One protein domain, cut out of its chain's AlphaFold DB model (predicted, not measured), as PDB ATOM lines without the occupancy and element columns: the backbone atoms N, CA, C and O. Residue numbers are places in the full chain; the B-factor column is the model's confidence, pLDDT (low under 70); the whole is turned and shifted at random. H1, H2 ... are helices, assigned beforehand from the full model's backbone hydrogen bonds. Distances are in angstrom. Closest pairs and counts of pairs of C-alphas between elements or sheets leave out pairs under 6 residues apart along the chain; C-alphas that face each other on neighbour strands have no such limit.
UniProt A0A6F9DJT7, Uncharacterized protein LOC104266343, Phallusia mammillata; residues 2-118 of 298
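Overview. This is residues 2 to 118 of the 298 residues of the protein "Uncharacterized protein LOC104266343" of Phallusia mammillata (UniProt A0A6F9DJT7). Four helices, H1, H2, H4 and H5, make an up-and-down bundle, each running against the one before it, and the shorter H3 crosses one end. At the other end the long hairpin of H4 and H5 reaches past the rest, and residues 82 to 88 stick out at its tip. The printed part has 117 residues with five named helices, H1 to H5 in order, and no named strand: all helix. It is compact, with a radius of gyration of the C-alphas of 15.2 A, and elongated, spanning 48 by 26 by 22 A.

Arrangement. Start at H1, residues 3 to 17, which touches H2, residues 22 to 37, in a hairpin; their closest C-alphas, Leu 17 and Arg 25, are 4.5 A apart. Their tilt is 34 degrees, shallow but only just, opposite ways. Next, H3, residues 39 to 51, is about perpendicular to H1 at 85 degrees and touches its residues 3 to 7 alone, closest at C-alphas 6 and 41, 6.0 A. H4, residues 59 to 78, touches H5, residues 86 to 111, in a second hairpin at a shallow tilt of 11 degrees, closest at C-alphas 66 and 103, 6.0 A. H1 and H5 are apart. Every O i to N i+4 pair is within hydrogen-bond range in H1, H3 and H5; H2 has 11 of 12 and H4 15 of 16.

Along the chain. Find C-alpha 3 at (0.990, -53.464, -19.580), where H1 begins. H4 runs 28.2 A; H5 runs 36.5 A to C-alpha 111 at (-0.582, -32.674, -18.578).

Size, cuts and confidence. The farthest C-alphas, Ser 2 and Thr 83, are 50.1 A apart. The printed part has no cut and no long link. Confidence is under 70 at residues 52 to 54.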
ATOM      1  N   SER A   2       3.727 -57.160 -21.292       76.12
ATOM      2  CA  SER A   2       2.396 -56.906 -20.702       76.12
ATOM      3  C   SER A   2       2.339 -55.520 -20.042       76.12
ATOM      4  O   SER A   2       3.291 -55.141 -19.358       76.12
ATOM      5  N   SER A   3       1.228 -54.786 -20.196       78.00
ATOM      6  CA  SER A   3       0.990 -53.464 -19.580       78.00
ATOM      7  C   SER A   3       1.236 -53.451 -18.066       78.00
ATOM      8  O   SER A   3       1.651 -52.440 -17.502       78.00
ATOM      9  N   ARG A   4       1.046 -54.600 -17.406       80.88
ATOM     10  CA  ARG A   4       1.331 -54.798 -15.982       80.88
ATOM     11  C   ARG A   4       2.826 -54.684 -15.653       80.88
ATOM     12  O   ARG A   4       3.173 -54.000 -14.698       80.88
ATOM     13  N   LEU A   5       3.698 -55.285 -16.464       86.00
ATOM     14  CA  LEU A   5       5.151 -55.278 -16.238       86.00
ATOM     15  C   LEU A   5       5.740 -53.869 -16.384       86.00
ATOM     16  O   LEU A   5       6.593 -53.468 -15.600       86.00
ATOM     17  N   LEU A   6       5.241 -53.094 -17.353       88.38
ATOM     18  CA  LEU A   6       5.658 -51.704 -17.562       88.38
ATOM     19  C   LEU A   6       5.315 -50.814 -16.359       88.38
ATOM     20  O   LEU A   6       6.123 -49.982 -15.950       88.38
ATOM     21  N   LEU A   7       4.130 -51.003 -15.772       89.69
ATOM     22  CA  LEU A   7       3.722 -50.266 -14.578       89.69
ATOM     23  C   LEU A   7       4.531 -50.679 -13.345       89.69
ATOM     24  O   LEU A   7       4.945 -49.818 -12.570       89.69
ATOM     25  N   GLU A   8       4.778 -51.979 -13.176       92.12
ATOM     26  CA  GLU A   8       5.618 -52.507 -12.097       92.12
ATOM     27  C   GLU A   8       7.041 -51.938 -12.166       92.12
ATOM     28  O   GLU A   8       7.601 -51.571 -11.134       92.12
ATOM     29  N   ASP A   9       7.604 -51.777 -13.366       93.88
ATOM     30  CA  ASP A   9       8.903 -51.130 -13.558       93.88
ATOM     31  C   ASP A   9       8.906 -49.658 -13.122       93.88
ATOM     32  O   ASP A   9       9.854 -49.228 -12.462       93.88
ATOM     33  N   VAL A  10       7.853 -48.895 -13.442       95.50
ATOM     34  CA  VAL A  10       7.714 -47.496 -12.996       95.50
ATOM     35  C   VAL A  10       7.617 -47.418 -11.476       95.50
ATOM     36  O   VAL A  10       8.350 -46.646 -10.857       95.50
ATOM     37  N   VAL A  11       6.736 -48.218 -10.869       94.62
ATOM     38  CA  VAL A  11       6.530 -48.236  -9.412       94.62
ATOM     39  C   VAL A  11       7.815 -48.635  -8.695       94.62
ATOM     40  O   VAL A  11       8.234 -47.960  -7.756       94.62
ATOM     41  N   ARG A  12       8.500 -49.673  -9.183       95.19
ATOM     42  CA  ARG A  12       9.786 -50.114  -8.640       95.19
ATOM     43  C   ARG A  12      10.842 -49.017  -8.742       95.19
ATOM     44  O   ARG A  12      11.539 -48.759  -7.765       95.19
ATOM     45  N   SER A  13      10.950 -48.347  -9.891       96.12
ATOM     46  CA  SER A  13      11.876 -47.223 -10.040       96.12
ATOM     47  C   SER A  13      11.559 -46.087  -9.070       96.12
ATOM     48  O   SER A  13      12.492 -45.562  -8.475       96.12
ATOM     49  N   CYS A  14      10.281 -45.762  -8.847       96.12
ATOM     50  CA  CYS A  14       9.871 -44.766  -7.853       96.12
ATOM     51  C   CYS A  14      10.282 -45.169  -6.431       96.12
ATOM     52  O   CYS A  14      10.844 -44.351  -5.714       96.12
ATOM     53  N   HIS A  15      10.088 -46.430  -6.044       94.75
ATOM     54  CA  HIS A  15      10.482 -46.917  -4.720       94.75
ATOM     55  C   HIS A  15      11.996 -46.784  -4.471       94.75
ATOM     56  O   HIS A  15      12.429 -46.314  -3.422       94.75
ATOM     57  N   TYR A  16      12.827 -47.099  -5.469       95.25
ATOM     58  CA  TYR A  16      14.279 -46.925  -5.355       95.25
ATOM     59  C   TYR A  16      14.743 -45.463  -5.321       95.25
ATOM     60  O   TYR A  16      15.893 -45.212  -4.962       95.25
ATOM     61  N   LEU A  17      13.894 -44.487  -5.666       95.19
ATOM     62  CA  LEU A  17      14.210 -43.070  -5.456       95.19
ATOM     63  C   LEU A  17      14.205 -42.691  -3.968       95.19
ATOM     64  O   LEU A  17      14.861 -41.727  -3.577       95.19
ATOM     65  N   GLU A  18      13.515 -43.468  -3.134       90.00
ATOM     66  CA  GLU A  18      13.426 -43.253  -1.690       90.00
ATOM     67  C   GLU A  18      14.527 -43.989  -0.914       90.00
ATOM     68  O   GLU A  18      14.755 -43.678   0.252       90.00
ATOM     69  N   TYR A  19      15.273 -44.899  -1.550       90.44
ATOM     70  CA  TYR A  19      16.361 -45.657  -0.920       90.44
ATOM     71  C   TYR A  19      17.515 -44.770  -0.434       90.44
ATOM     72  O   TYR A  19      17.748 -43.672  -0.947       90.44
ATOM     73  N   ASP A  20      18.298 -45.265   0.526       85.94
ATOM     74  CA  ASP A  20      19.407 -44.505   1.123       85.94
ATOM     75  C   ASP A  20      20.671 -44.479   0.264       85.94
ATOM     76  O   ASP A  20      21.421 -43.495   0.278       85.94
ATOM     77  N   LYS A  21      20.872 -45.492  -0.580       92.12
ATOM     78  CA  LYS A  21      22.040 -45.562  -1.457       92.12
ATOM     79  C   LYS A  21      21.910 -44.601  -2.644       92.12
ATOM     80  O   LYS A  21      21.083 -44.783  -3.536       92.12
ATOM     81  N   ALA A  22      22.780 -43.590  -2.695       89.81
ATOM     82  CA  ALA A  22      22.738 -42.533  -3.714       89.81
ATOM     83  C   ALA A  22      22.896 -43.045  -5.158       89.81
ATOM     84  O   ALA A  22      22.267 -42.511  -6.073       89.81
ATOM     85  N   THR A  23      23.704 -44.088  -5.372       91.94
ATOM     86  CA  THR A  23      23.884 -44.702  -6.699       91.94
ATOM     87  C   THR A  23      22.608 -45.370  -7.195       91.94
ATOM     88  O   THR A  23      22.305 -45.300  -8.383       91.94
ATOM     89  N   ASP A  24      21.835 -45.977  -6.289       93.31
ATOM     90  CA  ASP A  24      20.595 -46.668  -6.638       93.31
ATOM     91  C   ASP A  24      19.516 -45.653  -7.004       93.31
ATOM     92  O   ASP A  24      18.835 -45.833  -8.018       93.31
ATOM     93  N   ARG A  25      19.434 -44.535  -6.265       95.12
ATOM     94  CA  ARG A  25      18.560 -43.409  -6.622       95.12
ATOM     95  C   ARG A  25      18.891 -42.861  -8.007       95.12
ATOM     96  O   ARG A  25      18.002 -42.736  -8.842       95.12
ATOM     97  N   LYS A  26      20.171 -42.584  -8.288       95.00
ATOM     98  CA  LYS A  26      20.601 -42.055  -9.595       95.00
ATOM     99  C   LYS A  26      20.280 -43.025 -10.736       95.00
ATOM    100  O   LYS A  26      19.632 -42.624 -11.698       95.00
ATOM    101  N   LYS A  27      20.640 -44.305 -10.591       96.44
ATOM    102  CA  LYS A  27      20.344 -45.351 -11.582       96.44
ATOM    103  C   LYS A  27      18.843 -45.455 -11.871       96.44
ATOM    104  O   LYS A  27      18.443 -45.587 -13.026       96.44
ATOM    105  N   ASN A  28      18.006 -45.390 -10.837       97.19
ATOM    106  CA  ASN A  28      16.559 -45.490 -11.001       97.19
ATOM    107  C   ASN A  28      15.915 -44.201 -11.517       97.19
ATOM    108  O   ASN A  28      14.927 -44.292 -12.239       97.19
ATOM    109  N   ALA A  29      16.489 -43.029 -11.241       97.31
ATOM    110  CA  ALA A  29      16.074 -41.778 -11.870       97.31
ATOM    111  C   ALA A  29      16.325 -41.808 -13.386       97.31
ATOM    112  O   ALA A  29      15.440 -41.447 -14.158       97.31
ATOM    113  N   ASP A  30      17.485 -42.312 -13.817       96.81
ATOM    114  CA  ASP A  30      17.809 -42.447 -15.242       96.81
ATOM    115  C   ASP A  30      16.910 -43.500 -15.923       96.81
ATOM    116  O   ASP A  30      16.383 -43.263 -17.013       96.81
ATOM    117  N   LYS A  31      16.635 -44.630 -15.249       97.00
ATOM    118  CA  LYS A  31      15.647 -45.619 -15.721       97.00
ATOM    119  C   LYS A  31      14.254 -44.995 -15.856       97.00
ATOM    120  O   LYS A  31      13.609 -45.168 -16.887       97.00
ATOM    121  N   LEU A  32      13.801 -44.249 -14.848       97.19
ATOM    122  CA  LEU A  32      12.496 -43.590 -14.855       97.19
ATOM    123  C   LEU A  32      12.392 -42.542 -15.970       97.19
ATOM    124  O   LEU A  32      11.366 -42.474 -16.641       97.19
ATOM    125  N   ASN A  33      13.459 -41.784 -16.227       97.12
ATOM    126  CA  ASN A  33      13.525 -40.831 -17.334       97.12
ATOM    127  C   ASN A  33      13.257 -41.500 -18.694       97.12
ATOM    128  O   ASN A  33      12.540 -40.942 -19.526       97.12
ATOM    129  N   ASN A  34      13.788 -42.706 -18.904       96.81
ATOM    130  CA  ASN A  34      13.544 -43.484 -20.121       96.81
ATOM    131  C   ASN A  34      12.127 -44.072 -20.150       96.81
ATOM    132  O   ASN A  34      11.465 -44.041 -21.187       96.81
ATOM    133  N   LEU A  35      11.629 -44.567 -19.010       96.50
ATOM    134  CA  LEU A  35      10.273 -45.113 -18.901       96.50
ATOM    135  C   LEU A  35       9.205 -44.058 -19.219       96.50
ATOM    136  O   LEU A  35       8.297 -44.342 -19.989       96.50
ATOM    137  N   ILE A  36       9.322 -42.835 -18.695       95.69
ATOM    138  CA  ILE A  36       8.326 -41.765 -18.905       95.69
ATOM    139  C   ILE A  36       8.263 -41.284 -20.363       95.69
ATOM    140  O   ILE A  36       7.248 -40.738 -20.787       95.69
ATOM    141  N   GLN A  37       9.310 -41.526 -21.151       95.38
ATOM    142  CA  GLN A  37       9.327 -41.221 -22.585       95.38
ATOM    143  C   GLN A  37       8.816 -42.377 -23.451       95.38
ATOM    144  O   GLN A  37       8.544 -42.179 -24.633       95.38
ATOM    145  N   ASN A  38       8.662 -43.579 -22.887       95.75
ATOM    146  CA  ASN A  38       8.147 -44.728 -23.614       95.75
ATOM    147  C   ASN A  38       6.625 -44.582 -23.833       95.75
ATOM    148  O   ASN A  38       5.876 -44.555 -22.852       95.75
ATOM    149  N   PRO A  39       6.133 -44.566 -25.089       94.88
ATOM    150  CA  PRO A  39       4.708 -44.400 -25.377       94.88
ATOM    151  C   PRO A  39       3.806 -45.427 -24.687       94.88
ATOM    152  O   PRO A  39       2.721 -45.080 -24.232       94.88
ATOM    153  N   GLN A  40       4.258 -46.678 -24.554       94.56
ATOM    154  CA  GLN A  40       3.476 -47.735 -23.905       94.56
ATOM    155  C   GLN A  40       3.333 -47.487 -22.402       94.56
ATOM    156  O   GLN A  40       2.261 -47.675 -21.836       94.56
ATOM    157  N   VAL A  41       4.393 -46.998 -21.752       94.94
ATOM    158  CA  VAL A  41       4.342 -46.602 -20.337       94.94
ATOM    159  C   VAL A  41       3.411 -45.405 -20.150       94.94
ATOM    160  O   VAL A  41       2.610 -45.397 -19.217       94.94
ATOM    161  N   VAL A  42       3.480 -44.416 -21.049       95.06
ATOM    162  CA  VAL A  42       2.604 -43.233 -21.018       95.06
ATOM    163  C   VAL A  42       1.134 -43.630 -21.129       95.06
ATOM    164  O   VAL A  42       0.330 -43.140 -20.344       95.06
ATOM    165  N   LEU A  43       0.778 -44.552 -22.030       93.38
ATOM    166  CA  LEU A  43      -0.598 -45.047 -22.156       93.38
ATOM    167  C   LEU A  43      -1.097 -45.680 -20.851       93.38
ATOM    168  O   LEU A  43      -2.172 -45.332 -20.364       93.38
ATOM    169  N   VAL A  44      -0.287 -46.547 -20.238       92.75
ATOM    170  CA  VAL A  44      -0.653 -47.212 -18.979       92.75
ATOM    171  C   VAL A  44      -0.783 -46.211 -17.825       92.75
ATOM    172  O   VAL A  44      -1.719 -46.304 -17.026       92.75
ATOM    173  N   LEU A  45       0.117 -45.226 -17.735       93.56
ATOM    174  CA  LEU A  45       0.045 -44.164 -16.725       93.56
ATOM    175  C   LEU A  45      -1.153 -43.234 -16.941       93.56
ATOM    176  O   LEU A  45      -1.777 -42.820 -15.960       93.56
ATOM    177  N   ASP A  46      -1.493 -42.924 -18.192       93.00
ATOM    178  CA  ASP A  46      -2.665 -42.126 -18.552       93.00
ATOM    179  C   ASP A  46      -3.954 -42.822 -18.100       93.00
ATOM    180  O   ASP A  46      -4.793 -42.197 -17.447       93.00
ATOM    181  N   GLU A  47      -4.105 -44.115 -18.394       90.62
ATOM    182  CA  GLU A  47      -5.258 -44.912 -17.962       90.62
ATOM    183  C   GLU A  47      -5.353 -44.990 -16.436       90.62
ATOM    184  O   GLU A  47      -6.392 -44.673 -15.848       90.62
ATOM    185  N   LYS A  48      -4.251 -45.339 -15.764       90.50
ATOM    186  CA  LYS A  48      -4.226 -45.456 -14.301       90.50
ATOM    187  C   LYS A  48      -4.541 -44.135 -13.612       90.50
ATOM    188  O   LYS A  48      -5.388 -44.104 -12.715       90.50
ATOM    189  N   SER A  49      -3.936 -43.040 -14.067       90.44
ATOM    190  CA  SER A  49      -4.126 -41.714 -13.470       90.44
ATOM    191  C   SER A  49      -5.538 -41.162 -13.683       90.44
ATOM    192  O   SER A  49      -6.017 -40.412 -12.838       90.44
ATOM    193  N   LYS A  50      -6.240 -41.565 -14.756       86.44
ATOM    194  CA  LYS A  50      -7.665 -41.237 -14.953       86.44
ATOM    195  C   LYS A  50      -8.569 -41.948 -13.949       86.44
ATOM    196  O   LYS A  50      -9.504 -41.338 -13.443       86.44
ATOM    197  N   THR A  51      -8.309 -43.228 -13.672       78.25
ATOM    198  CA  THR A  51      -9.181 -44.016 -12.782       78.25
ATOM    199  C   THR A  51      -9.058 -43.616 -11.314       78.25
ATOM    200  O   THR A  51     -10.021 -43.766 -10.572       78.25
ATOM    201  N   GLY A  52      -7.884 -43.145 -10.876       67.38
ATOM    202  CA  GLY A  52      -7.642 -42.688  -9.502       67.38
ATOM    203  C   GLY A  52      -7.807 -43.758  -8.410       67.38
ATOM    204  O   GLY A  52      -7.737 -43.425  -7.229       67.38
ATOM    205  N   LYS A  53      -8.022 -45.029  -8.783       65.88
ATOM    206  CA  LYS A  53      -8.382 -46.123  -7.862       65.88
ATOM    207  C   LYS A  53      -7.209 -46.644  -7.026       65.88
ATOM    208  O   LYS A  53      -7.437 -47.230  -5.975       65.88
ATOM    209  N   THR A  54      -5.968 -46.450  -7.472       66.75
ATOM    210  CA  THR A  54      -4.759 -46.889  -6.758       66.75
ATOM    211  C   THR A  54      -3.860 -45.700  -6.447       66.75
ATOM    212  O   THR A  54      -3.759 -44.769  -7.247       66.75
ATOM    213  N   LYS A  55      -3.208 -45.717  -5.275       73.69
ATOM    214  CA  LYS A  55      -2.229 -44.681  -4.906       73.69
ATOM    215  C   LYS A  55      -0.976 -44.786  -5.782       73.69
ATOM    216  O   LYS A  55      -0.522 -43.769  -6.304       73.69
ATOM    217  N   ASP A  56      -0.508 -46.007  -6.025       80.94
ATOM    218  CA  ASP A  56       0.694 -46.275  -6.816       80.94
ATOM    219  C   ASP A  56       0.415 -46.333  -8.317       80.94
ATOM    220  O   ASP A  56      -0.710 -46.584  -8.765       80.94
ATOM    221  N   GLY A  57       1.470 -46.100  -9.103       84.38
ATOM    222  CA  GLY A  57       1.405 -46.183 -10.563       84.38
ATOM    223  C   GLY A  57       0.596 -45.057 -11.213       84.38
ATOM    224  O   GLY A  57       0.095 -45.215 -12.322       84.38
ATOM    225  N   THR A  58       0.440 -43.927 -10.521       93.50
ATOM    226  CA  THR A  58      -0.161 -42.701 -11.062       93.50
ATOM    227  C   THR A  58       0.917 -41.654 -11.314       93.50
ATOM    228  O   THR A  58       1.950 -41.655 -10.641       93.50
ATOM    229  N   TYR A  59       0.659 -40.690 -12.201       95.38
ATOM    230  CA  TYR A  59       1.555 -39.540 -12.364       95.38
ATOM    231  C   TYR A  59       1.795 -38.808 -11.040       95.38
ATOM    232  O   TYR A  59       2.893 -38.314 -10.811       95.38
ATOM    233  N   THR A  60       0.801 -38.778 -10.144       94.69
ATOM    234  CA  THR A  60       0.934 -38.110  -8.839       94.69
ATOM    235  C   THR A  60       1.943 -38.834  -7.949       94.69
ATOM    236  O   THR A  60       2.780 -38.184  -7.333       94.69
ATOM    237  N   ALA A  61       1.917 -40.171  -7.921       94.38
ATOM    238  CA  ALA A  61       2.913 -40.957  -7.194       94.38
ATOM    239  C   ALA A  61       4.318 -40.782  -7.783       94.38
ATOM    240  O   ALA A  61       5.269 -40.550  -7.042       94.38
ATOM    241  N   VAL A  62       4.438 -40.809  -9.115       96.31
ATOM    242  CA  VAL A  62       5.721 -40.588  -9.801       96.31
ATOM    243  C   VAL A  62       6.278 -39.198  -9.483       96.31
ATOM    244  O   VAL A  62       7.449 -39.066  -9.132       96.31
ATOM    245  N   PHE A  63       5.442 -38.158  -9.553       96.25
ATOM    246  CA  PHE A  63       5.838 -36.788  -9.234       96.25
ATOM    247  C   PHE A  63       6.329 -36.668  -7.788       96.25
ATOM    248  O   PHE A  63       7.402 -36.115  -7.553       96.25
ATOM    249  N   LYS A  64       5.595 -37.250  -6.828       95.44
ATOM    250  CA  LYS A  64       5.992 -37.274  -5.414       95.44
ATOM    251  C   LYS A  64       7.310 -38.008  -5.182       95.44
ATOM    252  O   LYS A  64       8.142 -37.496  -4.443       95.44
ATOM    253  N   ALA A  65       7.536 -39.146  -5.837       96.00
ATOM    254  CA  ALA A  65       8.784 -39.897  -5.702       96.00
ATOM    255  C   ALA A  65       9.994 -39.096  -6.216       96.00
ATOM    256  O   ALA A  65      11.017 -38.990  -5.537       96.00
ATOM    257  N   VAL A  66       9.871 -38.457  -7.388       97.31
ATOM    258  CA  VAL A  66      10.934 -37.594  -7.938       97.31
ATOM    259  C   VAL A  66      11.147 -36.355  -7.066       97.31
ATOM    260  O   VAL A  66      12.287 -35.965  -6.813       97.31
ATOM    261  N   GLN A  67      10.070 -35.753  -6.559       95.88
ATOM    262  CA  GLN A  67      10.159 -34.643  -5.618       95.88
ATOM    263  C   GLN A  67      10.861 -35.055  -4.315       95.88
ATOM    264  O   GLN A  67      11.743 -34.336  -3.846       95.88
ATOM    265  N   GLY A  68      10.505 -36.203  -3.736       95.25
ATOM    266  CA  GLY A  68      11.138 -36.741  -2.533       95.25
ATOM    267  C   GLY A  68      12.636 -36.963  -2.734       95.25
ATOM    268  O   GLY A  68      13.439 -36.569  -1.889       95.25
ATOM    269  N   TYR A  69      13.029 -37.485  -3.898       96.19
ATOM    270  CA  TYR A  69      14.434 -37.600  -4.282       96.19
ATOM    271  C   TYR A  69      15.138 -36.241  -4.368       96.19
ATOM    272  O   TYR A  69      16.217 -36.076  -3.798       96.19
ATOM    273  N   LEU A  70      14.517 -35.247  -5.011       95.62
ATOM    274  CA  LEU A  70      15.057 -33.886  -5.088       95.62
ATOM    275  C   LEU A  70      15.270 -33.275  -3.692       95.62
ATOM    276  O   LEU A  70      16.308 -32.667  -3.417       95.62
ATOM    277  N   PHE A  71      14.311 -33.465  -2.784       93.50
ATOM    278  CA  PHE A  71      14.442 -33.023  -1.397       93.50
ATOM    279  C   PHE A  71      15.556 -33.751  -0.658       93.50
ATOM    280  O   PHE A  71      16.374 -33.097  -0.019       93.50
ATOM    281  N   LYS A  72      15.628 -35.080  -0.776       93.31
ATOM    282  CA  LYS A  72      16.663 -35.883  -0.116       93.31
ATOM    283  C   LYS A  72      18.065 -35.438  -0.551       93.31
ATOM    284  O   LYS A  72      18.945 -35.274   0.289       93.31
ATOM    285  N   GLU A  73      18.265 -35.171  -1.840       92.75
ATOM    286  CA  GLU A  73      19.551 -34.695  -2.366       92.75
ATOM    287  C   GLU A  73      19.889 -33.258  -1.952       92.75
ATOM    288  O   GLU A  73      21.046 -32.958  -1.655       92.75
ATOM    289  N   SER A  74      18.898 -32.367  -1.895       93.00
ATOM    290  CA  SER A  74      19.136 -30.990  -1.448       93.00
ATOM    291  C   SER A  74      19.428 -30.914   0.053       93.00
ATOM    292  O   SER A  74      20.414 -30.292   0.446       93.00
ATOM    293  N   GLU A  75      18.661 -31.609   0.898       91.31
ATOM    294  CA  GLU A  75      18.859 -31.594   2.355       91.31
ATOM    295  C   GLU A  75      20.198 -32.213   2.774       91.31
ATOM    296  O   GLU A  75      20.861 -31.672   3.659       91.31
ATOM    297  N   ALA A  76      20.673 -33.254   2.079       87.31
ATOM    298  CA  ALA A  76      21.988 -33.856   2.331       87.31
ATOM    299  C   ALA A  76      23.159 -32.862   2.193       87.31
ATOM    300  O   ALA A  76      24.267 -33.116   2.669       87.31
ATOM    301  N   THR A  77      22.932 -31.727   1.527       83.62
ATOM    302  CA  THR A  77      23.964 -30.728   1.235       83.62
ATOM    303  C   THR A  77      23.723 -29.380   1.908       83.62
ATOM    304  O   THR A  77      24.621 -28.539   1.887       83.62
ATOM    305  N   ARG A  78      22.564 -29.194   2.554       88.00
ATOM    306  CA  ARG A  78      22.086 -27.905   3.067       88.00
ATOM    307  C   ARG A  78      22.974 -27.301   4.146       88.00
ATOM    308  O   ARG A  78      23.372 -26.151   4.019       88.00
ATOM    309  N   SER A  79      23.308 -28.063   5.188       83.44
ATOM    310  CA  SER A  79      24.040 -27.544   6.359       83.44
ATOM    311  C   SER A  79      25.469 -27.099   6.053       83.44
ATOM    312  O   SER A  79      26.034 -26.308   6.797       83.44
ATOM    313  N   LYS A  80      26.055 -27.601   4.962       87.00
ATOM    314  CA  LYS A  80      27.425 -27.281   4.551       87.00
ATOM    315  C   LYS A  80      27.480 -26.406   3.307       87.00
ATOM    316  O   LYS A  80      28.585 -26.070   2.908       87.00
ATOM    317  N   TRP A  81      26.346 -26.061   2.690       88.88
ATOM    318  CA  TRP A  81      26.304 -25.455   1.355       88.88
ATOM    319  C   TRP A  81      27.247 -24.257   1.216       88.88
ATOM    320  O   TRP A  81      28.120 -24.276   0.351       88.88
ATOM    321  N   ASP A  82      27.146 -23.297   2.135       85.75
ATOM    322  CA  ASP A  82      27.922 -22.049   2.113       85.75
ATOM    323  C   ASP A  82      29.413 -22.238   2.461       85.75
ATOM    324  O   ASP A  82      30.214 -21.338   2.249       85.75
ATOM    325  N   THR A  83      29.805 -23.413   2.969       88.12
ATOM    326  CA  THR A  83      31.210 -23.748   3.290       88.12
ATOM    327  C   THR A  83      31.924 -24.506   2.166       88.12
ATOM    328  O   THR A  83      33.112 -24.801   2.266       88.12
ATOM    329  N   LEU A  84      31.198 -24.881   1.110       89.88
ATOM    330  CA  LEU A  84      31.755 -25.598  -0.034       89.88
ATOM    331  C   LEU A  84      32.445 -24.633  -0.988       89.88
ATOM    332  O   LEU A  84      32.018 -23.495  -1.150       89.88
ATOM    333  N   THR A  85      33.441 -25.139  -1.708       91.94
ATOM    334  CA  THR A  85      34.004 -24.416  -2.848       91.94
ATOM    335  C   THR A  85      32.975 -24.293  -3.974       91.94
ATOM    336  O   THR A  85      32.134 -25.180  -4.166       91.94
ATOM    337  N   ASP A  86      33.096 -23.237  -4.777       90.00
ATOM    338  CA  ASP A  86      32.213 -22.973  -5.922       90.00
ATOM    339  C   ASP A  86      32.130 -24.162  -6.891       90.00
ATOM    340  O   ASP A  86      31.059 -24.506  -7.392       90.00
ATOM    341  N   SER A  87      33.247 -24.866  -7.104       91.19
ATOM    342  CA  SER A  87      33.303 -26.077  -7.938       91.19
ATOM    343  C   SER A  87      32.412 -27.206  -7.396       91.19
ATOM    344  O   SER A  87      31.675 -27.866  -8.141       91.19
ATOM    345  N   VAL A  88      32.408 -27.403  -6.073       90.94
ATOM    346  CA  VAL A  88      31.576 -28.427  -5.432       90.94
ATOM    347  C   VAL A  88      30.106 -28.006  -5.425       90.94
ATOM    348  O   VAL A  88      29.237 -28.842  -5.696       90.94
ATOM    349  N   GLN A  89      29.806 -26.726  -5.176       91.00
ATOM    350  CA  GLN A  89      28.443 -26.193  -5.292       91.00
ATOM    351  C   GLN A  89      27.899 -26.348  -6.718       91.00
ATOM    352  O   GLN A  89      26.767 -26.802  -6.902       91.00
ATOM    353  N   SER A  90      28.714 -26.050  -7.732       90.94
ATOM    354  CA  SER A  90      28.360 -26.211  -9.145       90.94
ATOM    355  C   SER A  90      28.031 -27.668  -9.475       90.94
ATOM    356  O   SER A  90      26.945 -27.966  -9.972       90.94
ATOM    357  N   THR A  91      28.895 -28.608  -9.082       91.38
ATOM    358  CA  THR A  91      28.667 -30.049  -9.293       91.38
ATOM    359  C   THR A  91      27.361 -30.531  -8.646       91.38
ATOM    360  O   THR A  91      26.586 -31.279  -9.251       91.38
ATOM    361  N   ARG A  92      27.065 -30.076  -7.422       90.88
ATOM    362  CA  ARG A  92      25.809 -30.401  -6.724       90.88
ATOM    363  C   ARG A  92      24.595 -29.774  -7.406       90.88
ATOM    364  O   ARG A  92      23.570 -30.435  -7.550       90.88
ATOM    365  N   THR A  93      24.728 -28.541  -7.882       91.75
ATOM    366  CA  THR A  93      23.687 -27.841  -8.644       91.75
ATOM    367  C   THR A  93      23.369 -28.576  -9.945       91.75
ATOM    368  O   THR A  93      22.201 -28.796 -10.248       91.75
ATOM    369  N   VAL A  94      24.383 -29.056 -10.676       92.81
ATOM    370  CA  VAL A  94      24.192 -29.889 -11.878       92.81
ATOM    371  C   VAL A  94      23.394 -31.150 -11.547       92.81
ATOM    372  O   VAL A  94      22.438 -31.471 -12.255       92.81
ATOM    373  N   LYS A  95      23.724 -31.837 -10.446       93.25
ATOM    374  CA  LYS A  95      22.973 -33.019 -10.000       93.25
ATOM    375  C   LYS A  95      21.505 -32.685  -9.718       93.25
ATOM    376  O   LYS A  95      20.624 -33.375 -10.224       93.25
ATOM    377  N   LEU A  96      21.228 -31.628  -8.956       95.25
ATOM    378  CA  LEU A  96      19.854 -31.202  -8.652       95.25
ATOM    379  C   LEU A  96      19.090 -30.779  -9.913       95.25
ATOM    380  O   LEU A  96      17.914 -31.112 -10.057       95.25
ATOM    381  N   ASN A  97      19.761 -30.124 -10.862       94.62
ATOM    382  CA  ASN A  97      19.174 -29.736 -12.142       94.62
ATOM    383  C   ASN A  97      18.771 -30.947 -12.991       94.62
ATOM    384  O   ASN A  97      17.708 -30.922 -13.606       94.62
ATOM    385  N   GLN A  98      19.544 -32.036 -12.985       95.75
ATOM    386  CA  GLN A  98      19.139 -33.277 -13.660       95.75
ATOM    387  C   GLN A  98      17.840 -33.845 -13.072       95.75
ATOM    388  O   GLN A  98      16.960 -34.287 -13.811       95.75
ATOM    389  N   ILE A  99      17.688 -33.789 -11.746       97.19
ATOM    390  CA  ILE A  99      16.463 -34.232 -11.066       97.19
ATOM    391  C   ILE A  99      15.298 -33.286 -11.396       97.19
ATOM    392  O   ILE A  99      14.188 -33.744 -11.657       97.19
ATOM    393  N   CYS A 100      15.550 -31.976 -11.461       97.25
ATOM    394  CA  CYS A 100      14.564 -30.981 -11.888       97.25
ATOM    395  C   CYS A 100      14.078 -31.215 -13.324       97.25
ATOM    396  O   CYS A 100      12.885 -31.080 -13.595       97.25
ATOM    397  N   THR A 101      14.973 -31.601 -14.235       97.50
ATOM    398  CA  THR A 101      14.612 -31.969 -15.611       97.50
ATOM    399  C   THR A 101      13.672 -33.171 -15.632       97.50
ATOM    400  O   THR A 101      12.656 -33.128 -16.323       97.50
ATOM    401  N   LEU A 102      13.948 -34.206 -14.828       98.12
ATOM    402  CA  LEU A 102      13.049 -35.354 -14.684       98.12
ATOM    403  C   LEU A 102      11.692 -34.941 -14.094       98.12
ATOM    404  O   LEU A 102      10.652 -35.341 -14.611       98.12
ATOM    405  N   LEU A 103      11.682 -34.103 -13.054       97.75
ATOM    406  CA  LEU A 103      10.448 -33.594 -12.444       97.75
ATOM    407  C   LEU A 103       9.583 -32.843 -13.471       97.75
ATOM    408  O   LEU A 103       8.381 -33.091 -13.581       97.75
ATOM    409  N   ARG A 104      10.206 -31.968 -14.271       97.31
ATOM    410  CA  ARG A 104       9.534 -31.229 -15.348       97.31
ATOM    411  C   ARG A 104       9.027 -32.165 -16.444       97.31
ATOM    412  O   ARG A 104       7.917 -31.977 -16.929       97.31
ATOM    413  N   LEU A 105       9.798 -33.188 -16.816       97.69
ATOM    414  CA  LEU A 105       9.375 -34.197 -17.790       97.69
ATOM    415  C   LEU A 105       8.128 -34.954 -17.314       97.69
ATOM    416  O   LEU A 105       7.203 -35.153 -18.104       97.69
ATOM    417  N   VAL A 106       8.077 -35.347 -16.038       97.38
ATOM    418  CA  VAL A 106       6.904 -36.007 -15.442       97.38
ATOM    419  C   VAL A 106       5.691 -35.080 -15.492       97.38
ATOM    420  O   VAL A 106       4.639 -35.499 -15.973       97.38
ATOM    421  N   SER A 107       5.848 -33.826 -15.057       97.12
ATOM    422  CA  SER A 107       4.780 -32.817 -15.075       97.12
ATOM    423  C   SER A 107       4.226 -32.599 -16.486       97.12
ATOM    424  O   SER A 107       3.050 -32.866 -16.745       97.12
ATOM    425  N   LYS A 108       5.105 -32.252 -17.432       96.56
ATOM    426  CA  LYS A 108       4.764 -32.012 -18.837       96.56
ATOM    427  C   LYS A 108       4.068 -33.212 -19.479       96.56
ATOM    428  O   LYS A 108       3.071 -33.056 -20.183       96.56
ATOM    429  N   THR A 109       4.577 -34.420 -19.244       96.44
ATOM    430  CA  THR A 109       3.987 -35.650 -19.795       96.44
ATOM    431  C   THR A 109       2.590 -35.894 -19.226       96.44
ATOM    432  O   THR A 109       1.667 -36.210 -19.978       96.44
ATOM    433  N   ALA A 110       2.401 -35.684 -17.921       95.81
ATOM    434  CA  ALA A 110       1.112 -35.891 -17.279       95.81
ATOM    435  C   ALA A 110       0.021 -34.960 -17.829       95.81
ATOM    436  O   ALA A 110      -1.121 -35.396 -17.991       95.81
ATOM    437  N   VAL A 111       0.372 -33.707 -18.139       95.62
ATOM    438  CA  VAL A 111      -0.582 -32.674 -18.578       95.62
ATOM    439  C   VAL A 111      -0.775 -32.595 -20.097       95.62
ATOM    440  O   VAL A 111      -1.780 -32.053 -20.551       95.62
ATOM    441  N   LYS A 112       0.120 -33.201 -20.897       93.19
ATOM    442  CA  LYS A 112       0.113 -33.142 -22.375       93.19
ATOM    443  C   LYS A 112      -1.253 -33.436 -23.011       93.19
ATOM    444  O   LYS A 112      -1.658 -32.740 -23.933       93.19
ATOM    445  N   ASN A 113      -1.962 -34.446 -22.502       89.38
ATOM    446  CA  ASN A 113      -3.293 -34.855 -22.983       89.38
ATOM    447  C   ASN A 113      -4.384 -34.554 -21.944       89.38
ATOM    448  O   ASN A 113      -5.277 -35.365 -21.694       89.38
ATOM    449  N   GLY A 114      -4.254 -33.409 -21.283       90.75
ATOM    450  CA  GLY A 114      -5.142 -32.949 -20.232       90.75
ATOM    451  C   GLY A 114      -4.680 -33.320 -18.816       90.75
ATOM    452  O   GLY A 114      -3.744 -34.099 -18.642       90.75
ATOM    453  N   PRO A 115      -5.333 -32.757 -17.786       93.25
ATOM    454  CA  PRO A 115      -4.812 -32.756 -16.417       93.25
ATOM    455  C   PRO A 115      -5.000 -34.102 -15.701       93.25
ATOM    456  O   PRO A 115      -6.138 -34.491 -15.401       93.25
ATOM    457  N   LYS A 116      -3.885 -34.800 -15.425       94.12
ATOM    458  CA  LYS A 116      -3.840 -36.143 -14.798       94.12
ATOM    459  C   LYS A 116      -3.066 -36.208 -13.478       94.12
ATOM    460  O   LYS A 116      -3.065 -37.245 -12.818       94.12
ATOM    461  N   LEU A 117      -2.409 -35.122 -13.085       92.81
ATOM    462  CA  LEU A 117      -1.851 -34.977 -11.744       92.81
ATOM    463  C   LEU A 117      -2.926 -34.416 -10.811       92.81
ATOM    464  O   LEU A 117      -3.823 -33.688 -11.235       92.81
ATOM    465  N   LYS A 118      -2.850 -34.747  -9.522       93.19
ATOM    466  CA  LYS A 118      -3.707 -34.100  -8.525       93.19
ATOM    467  C   LYS A 118      -3.259 -32.650  -8.346       93.19
ATOM    468  O   LYS A 118      -2.113 -32.404  -7.982       93.19
TER     469      LYS A 118